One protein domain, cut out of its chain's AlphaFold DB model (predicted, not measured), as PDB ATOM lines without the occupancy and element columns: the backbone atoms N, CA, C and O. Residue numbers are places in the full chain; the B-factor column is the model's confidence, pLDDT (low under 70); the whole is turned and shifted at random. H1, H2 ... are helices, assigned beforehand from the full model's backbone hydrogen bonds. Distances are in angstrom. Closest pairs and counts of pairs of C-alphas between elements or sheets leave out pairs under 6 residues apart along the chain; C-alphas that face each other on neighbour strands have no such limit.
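What this domain is: This is residues 178 to 222 of the 252 residues of an uncharacterized protein of Drosophila erecta (UniProt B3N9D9). One long helix, H3, makes the long side of the model, and two short helices, H1 and H2, sit toward the end where H3 begins: H1 packs on the early part of H3, and H2 lies farther out, near H1 but away from H3. After the far end of H3 the printed part folds back as a tail without a named element, residues 216 to 222, which runs back toward the H1 end. The printed part has 45 residues, with three named helices in the order H1, H2, H3 and no named strand, and its class is all helix, with 30 of the 45 residues in the helices. It is compact by its radius of gyration of the C-alphas, 10.6 A, yet its outline is elongated, the C-alphas spanning 31 by 19 by 13 A along their three main axes.

How they stand to each other: The printed part begins with H1, residues 178 to 184. A tight link of 2 residues, Ser 185 and Thr 186, joins it to H2, residues 187 to 191. H1 and H2 are close but not clearly touching, with 1 pair of C-alphas within 8 A, those of Val 182 and Leu 190 at 7.0 A. Their centres are 11.3 A apart. A short link of 6 residues, 192 to 197, joins H2 to H3, residues 198 to 215. H2 and H3 are apart, although they follow each other in the chain, and H2 touches no helix. H1 and H3 touch, with 5 pairs of C-alphas within 8 A. The closest C-alphas of the two are those of Phe 180 and Ile 201, 6.6 A apart. H3 touches H1 with residues 201 to 205 alone. The centres of H1 and H3 are 13.3 A apart. Their lines stand at a shallow tilt of 33 degrees, only just short of steep, and they run the same way. In H1, H2 and H3 every pair of backbone O of residue i and N of residue i+4 is within hydrogen-bond range.

Where its parts are: H1 runs from Val 178, whose C-alpha is printed at (-50.928, 3.076, -35.293), to Leu 184, over 10.0 A from first to last C-alpha. H2 runs from Asn 187 to Ser 191 and measures 6.2 A in the same way. H3, the longest helix with 18 residues, begins at C-alpha 198 at (-45.576, -5.273, -33.802) and ends at C-alpha 215 at (-26.109, 3.406, -47.206), a length of 25.2 A. After H3 the printed part runs on through residues 216 to 222, with no named element, and its last C-alpha, that of Arg 222, stands at (-41.768, 8.350, -44.576).

The domain as a whole: The two C-alphas farthest apart are those of Ile 192, in the link before H3, and Asp 214, in H3, at 31.3 A. The first and last printed C-alphas, those of Val 178 and Arg 222, are 14.1 A apart. The residues run from 178 to 222, and the printed part has no cut. Neither of the two links is long. The mean pLDDT of the printed part is 75.8; it is 80 for H1, 74 for H2 and 79 for H3. The model's confidence is low, under 70, for 9 residues: Ser 191, Gly 193 and residues 216 to 222.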
ATOM      1  N   VAL A 178     -50.322   2.394 -34.141       79.50
ATOM      2  CA  VAL A 178     -50.928   3.076 -35.293       79.50
ATOM      3  C   VAL A 178     -49.921   4.025 -35.939       79.50
ATOM      4  O   VAL A 178     -49.722   3.956 -37.150       79.50
ATOM      5  N   VAL A 179     -49.226   4.847 -35.151       80.44
ATOM      6  CA  VAL A 179     -48.206   5.775 -35.670       80.44
ATOM      7  C   VAL A 179     -47.075   5.019 -36.371       80.44
ATOM      8  O   VAL A 179     -46.732   5.340 -37.510       80.44
ATOM      9  N   PHE A 180     -46.532   3.968 -35.754       79.62
ATOM     10  CA  PHE A 180     -45.488   3.152 -36.379       79.62
ATOM     11  C   PHE A 180     -45.981   2.417 -37.622       79.62
ATOM     12  O   PHE A 180     -45.258   2.356 -38.616       79.62
ATOM     13  N   SER A 181     -47.217   1.912 -37.602       80.56
ATOM     14  CA  SER A 181     -47.840   1.317 -38.785       80.56
ATOM     15  C   SER A 181     -47.867   2.319 -39.923       80.56
ATOM     16  O   SER A 181     -47.477   1.996 -41.038       80.56
ATOM     17  N   VAL A 182     -48.264   3.553 -39.637       79.69
ATOM     18  CA  VAL A 182     -48.370   4.607 -40.637       79.69
ATOM     19  C   VAL A 182     -47.004   5.001 -41.213       79.69
ATOM     20  O   VAL A 182     -46.853   5.104 -42.433       79.69
ATOM     21  N   LEU A 183     -45.994   5.158 -40.355       78.69
ATOM     22  CA  LEU A 183     -44.641   5.561 -40.749       78.69
ATOM     23  C   LEU A 183     -43.894   4.493 -41.559       78.69
ATOM     24  O   LEU A 183     -43.105   4.840 -42.439       78.69
ATOM     25  N   LEU A 184     -44.133   3.213 -41.260       81.25
ATOM     26  CA  LEU A 184     -43.409   2.072 -41.836       81.25
ATOM     27  C   LEU A 184     -44.176   1.357 -42.955       81.25
ATOM     28  O   LEU A 184     -43.649   0.418 -43.562       81.25
ATOM     29  N   SER A 185     -45.419   1.761 -43.223       80.50
ATOM     30  CA  SER A 185     -46.249   1.166 -44.270       80.50
ATOM     31  C   SER A 185     -45.940   1.717 -45.653       80.50
ATOM     32  O   SER A 185     -45.740   2.919 -45.881       80.50
ATOM     33  N   THR A 186     -46.015   0.821 -46.630       76.75
ATOM     34  CA  THR A 186     -46.002   1.182 -48.050       76.75
ATOM     35  C   THR A 186     -47.273   1.945 -48.441       76.75
ATOM     36  O   THR A 186     -48.283   1.911 -47.737       76.75
ATOM     37  N   ASN A 187     -47.251   2.649 -49.583       72.12
ATOM     38  CA  ASN A 187     -48.439   3.360 -50.095       72.12
ATOM     39  C   ASN A 187     -49.627   2.405 -50.275       72.12
ATOM     40  O   ASN A 187     -50.764   2.762 -49.980       72.12
ATOM     41  N   HIS A 188     -49.349   1.176 -50.712       74.19
ATOM     42  CA  HIS A 188     -50.367   0.155 -50.892       74.19
ATOM     43  C   HIS A 188     -50.979  -0.290 -49.556       74.19
ATOM     44  O   HIS A 188     -52.199  -0.291 -49.425       74.19
ATOM     45  N   GLU A 189     -50.162  -0.600 -48.545       78.25
ATOM     46  CA  GLU A 189     -50.646  -1.049 -47.228       78.25
ATOM     47  C   GLU A 189     -51.500   0.013 -46.522       78.25
ATOM     48  O   GLU A 189     -52.532  -0.316 -45.938       78.25
ATOM     49  N   LEU A 190     -51.133   1.289 -46.657       73.75
ATOM     50  CA  LEU A 190     -51.960   2.401 -46.183       73.75
ATOM     51  C   LEU A 190     -53.282   2.508 -46.942       73.75
ATOM     52  O   LEU A 190     -54.319   2.751 -46.328       73.75
ATOM     53  N   SER A 191     -53.268   2.305 -48.265       69.44
ATOM     54  CA  SER A 191     -54.474   2.427 -49.094       69.44
ATOM     55  C   SER A 191     -55.562   1.412 -48.729       69.44
ATOM     56  O   SER A 191     -56.751   1.706 -48.850       69.44
ATOM     57  N   ILE A 192     -55.159   0.242 -48.226       75.50
ATOM     58  CA  ILE A 192     -56.064  -0.811 -47.749       75.50
ATOM     59  C   ILE A 192     -56.324  -0.733 -46.235       75.50
ATOM     60  O   ILE A 192     -57.023  -1.588 -45.696       75.50
ATOM     61  N   GLY A 193     -55.773   0.270 -45.541       69.00
ATOM     62  CA  GLY A 193     -55.931   0.441 -44.094       69.00
ATOM     63  C   GLY A 193     -55.311  -0.690 -43.269       69.00
ATOM     64  O   GLY A 193     -55.815  -1.009 -42.193       69.00
ATOM     65  N   LYS A 194     -54.251  -1.335 -43.769       76.44
ATOM     66  CA  LYS A 194     -53.606  -2.452 -43.073       76.44
ATOM     67  C   LYS A 194     -52.802  -1.930 -41.883       76.44
ATOM     68  O   LYS A 194     -51.835  -1.194 -42.055       76.44
ATOM     69  N   MET A 195     -53.174  -2.365 -40.685       80.44
ATOM     70  CA  MET A 195     -52.370  -2.165 -39.482       80.44
ATOM     71  C   MET A 195     -51.205  -3.161 -39.477       80.44
ATOM     72  O   MET A 195     -51.403  -4.350 -39.746       80.44
ATOM     73  N   LEU A 196     -49.989  -2.679 -39.216       81.38
ATOM     74  CA  LEU A 196     -48.817  -3.544 -39.121       81.38
ATOM     75  C   LEU A 196     -48.793  -4.207 -37.743       81.38
ATOM     76  O   LEU A 196     -49.041  -3.565 -36.725       81.38
ATOM     77  N   ASP A 197     -48.470  -5.499 -37.721       81.31
ATOM     78  CA  ASP A 197     -48.185  -6.198 -36.472       81.31
ATOM     79  C   ASP A 197     -46.882  -5.661 -35.859       81.31
ATOM     80  O   ASP A 197     -45.972  -5.224 -36.573       81.31
ATOM     81  N   ILE A 198     -46.756  -5.742 -34.536       79.69
ATOM     82  CA  ILE A 198     -45.576  -5.273 -33.802       79.69
ATOM     83  C   ILE A 198     -44.289  -5.959 -34.283       79.69
ATOM     84  O   ILE A 198     -43.228  -5.338 -34.343       79.69
ATOM     85  N   ARG A 199     -44.399  -7.219 -34.727       76.19
ATOM     86  CA  ARG A 199     -43.300  -7.980 -35.339       76.19
ATOM     87  C   ARG A 199     -42.814  -7.333 -36.629       76.19
ATOM     88  O   ARG A 199     -41.615  -7.159 -36.830       76.19
ATOM     89  N   GLU A 200     -43.755  -6.954 -37.485       81.69
ATOM     90  CA  GLU A 200     -43.465  -6.332 -38.773       81.69
ATOM     91  C   GLU A 200     -42.893  -4.923 -38.577       81.69
ATOM     92  O   GLU A 200     -41.942  -4.540 -39.258       81.69
ATOM     93  N   ILE A 201     -43.410  -4.187 -37.586       83.50
ATOM     94  CA  ILE A 201     -42.864  -2.895 -37.154       83.50
ATOM     95  C   ILE A 201     -41.397  -3.061 -36.739       83.50
ATOM     96  O   ILE A 201     -40.530  -2.413 -37.321       83.50
ATOM     97  N   HIS A 202     -41.081  -3.962 -35.803       81.75
ATOM     98  CA  HIS A 202     -39.701  -4.196 -35.353       81.75
ATOM     99  C   HIS A 202     -38.771  -4.622 -36.495       81.75
ATOM    100  O   HIS A 202     -37.673  -4.077 -36.629       81.75
ATOM    101  N   ALA A 203     -39.212  -5.555 -37.343       81.69
ATOM    102  CA  ALA A 203     -38.420  -6.030 -38.474       81.69
ATOM    103  C   ALA A 203     -38.100  -4.898 -39.463       81.69
ATOM    104  O   ALA A 203     -36.971  -4.800 -39.950       81.69
ATOM    105  N   ARG A 204     -39.068  -4.015 -39.744       84.00
ATOM    106  CA  ARG A 204     -38.870  -2.859 -40.634       84.00
ATOM    107  C   ARG A 204     -38.002  -1.779 -40.004       84.00
ATOM    108  O   ARG A 204     -37.139  -1.256 -40.700       84.00
ATOM    109  N   LEU A 205     -38.164  -1.496 -38.709       82.56
ATOM    110  CA  LEU A 205     -37.285  -0.583 -37.968       82.56
ATOM    111  C   LEU A 205     -35.829  -1.071 -38.011       82.56
ATOM    112  O   LEU A 205     -34.928  -0.290 -38.310       82.56
ATOM    113  N   ARG A 206     -35.587  -2.369 -37.779       80.44
ATOM    114  CA  ARG A 206     -34.235  -2.952 -37.847       80.44
ATOM    115  C   ARG A 206     -33.648  -2.899 -39.250       80.44
ATOM    116  O   ARG A 206     -32.513  -2.461 -39.404       80.44
ATOM    117  N   ARG A 207     -34.426  -3.262 -40.273       80.56
ATOM    118  CA  ARG A 207     -33.998  -3.129 -41.675       80.56
ATOM    119  C   ARG A 207     -33.652  -1.692 -42.035       80.56
ATOM    120  O   ARG A 207     -32.677  -1.458 -42.735       80.56
ATOM    121  N   ALA A 208     -34.438  -0.738 -41.561       77.31
ATOM    122  CA  ALA A 208     -34.214   0.661 -41.864       77.31
ATOM    123  C   ALA A 208     -33.017   1.243 -41.094       77.31
ATOM    124  O   ALA A 208     -32.265   2.032 -41.662       77.31
ATOM    125  N   LYS A 209     -32.772   0.794 -39.854       80.31
ATOM    126  CA  LYS A 209     -31.520   1.057 -39.129       80.31
ATOM    127  C   LYS A 209     -30.315   0.534 -39.914       80.31
ATOM    128  O   LYS A 209     -29.393   1.294 -40.170       80.31
ATOM    129  N   GLN A 210     -30.356  -0.724 -40.344       77.19
ATOM    130  CA  GLN A 210     -29.267  -1.329 -41.109       77.19
ATOM    131  C   GLN A 210     -29.061  -0.634 -42.463       77.19
ATOM    132  O   GLN A 210     -27.944  -0.309 -42.831       77.19
ATOM    133  N   SER A 211     -30.142  -0.301 -43.171       75.94
ATOM    134  CA  SER A 211     -30.090   0.500 -44.402       75.94
ATOM    135  C   SER A 211     -29.420   1.858 -44.178       75.94
ATOM    136  O   SER A 211     -28.670   2.336 -45.033       75.94
ATOM    137  N   PHE A 212     -29.678   2.491 -43.033       75.00
ATOM    138  CA  PHE A 212     -29.029   3.740 -42.666       75.00
ATOM    139  C   PHE A 212     -27.542   3.543 -42.355       75.00
ATOM    140  O   PHE A 212     -26.730   4.332 -42.821       75.00
ATOM    141  N   GLU A 213     -27.177   2.487 -41.634       72.38
ATOM    142  CA  GLU A 213     -25.775   2.149 -41.360       72.38
ATOM    143  C   GLU A 213     -25.003   1.834 -42.658       72.38
ATOM    144  O   GLU A 213     -23.898   2.329 -42.849       72.38
ATOM    145  N   ASP A 214     -25.611   1.096 -43.591       70.62
ATOM    146  CA  ASP A 214     -24.948   0.623 -44.813       70.62
ATOM    147  C   ASP A 214     -24.889   1.672 -45.935       70.62
ATOM    148  O   ASP A 214     -23.971   1.675 -46.760       70.62
ATOM    149  N   THR A 215     -25.918   2.518 -46.042       73.06
ATOM    150  CA  THR A 215     -26.109   3.406 -47.206       73.06
ATOM    151  C   THR A 215     -26.474   4.842 -46.843       73.06
ATOM    152  O   THR A 215     -26.724   5.652 -47.738       73.06
ATOM    153  N   ALA A 216     -26.543   5.168 -45.548       69.38
ATOM    154  CA  ALA A 216     -27.058   6.437 -45.029       69.38
ATOM    155  C   ALA A 216     -28.488   6.768 -45.507       69.38
ATOM    156  O   ALA A 216     -28.920   7.923 -45.472       69.38
ATOM    157  N   ARG A 217     -29.251   5.755 -45.948       65.12
ATOM    158  CA  ARG A 217     -30.641   5.892 -46.398       65.12
ATOM    159  C   ARG A 217     -31.604   5.350 -45.365       65.12
ATOM    160  O   ARG A 217     -31.530   4.194 -44.965       65.12
ATOM    161  N   VAL A 218     -32.591   6.173 -45.039       64.25
ATOM    162  CA  VAL A 218     -33.624   5.889 -44.039       64.25
ATOM    163  C   VAL A 218     -34.835   5.195 -44.693       64.25
ATOM    164  O   VAL A 218     -35.976   5.382 -44.293       64.25
ATOM    165  N   THR A 219     -34.633   4.405 -45.750       58.44
ATOM    166  CA  THR A 219     -35.723   3.667 -46.410       58.44
ATOM    167  C   THR A 219     -36.201   2.499 -45.536       58.44
ATOM    168  O   THR A 219     -35.357   1.758 -45.037       58.44
ATOM    169  N   PRO A 220     -37.520   2.271 -45.362       57.53
ATOM    170  CA  PRO A 220     -38.660   2.918 -46.012       57.53
ATOM    171  C   PRO A 220     -39.401   3.912 -45.091       57.53
ATOM    172  O   PRO A 220     -40.627   3.990 -45.153       57.53
ATOM    173  N   TYR A 221     -38.713   4.646 -44.213       65.44
ATOM    174  CA  TYR A 221     -39.395   5.645 -43.393       65.44
ATOM    175  C   TYR A 221     -39.926   6.778 -44.262       65.44
ATOM    176  O   TYR A 221     -39.207   7.377 -45.068       65.44
ATOM    177  N   ARG A 222     -41.196   7.113 -44.053       67.00
ATOM    178  CA  ARG A 222     -41.768   8.350 -44.576       67.00
ATOM    179  C   ARG A 222     -41.199   9.513 -43.781       67.00
ATOM    180  O   ARG A 222     -41.464   9.641 -42.592       67.00
TER     181      ARG A 222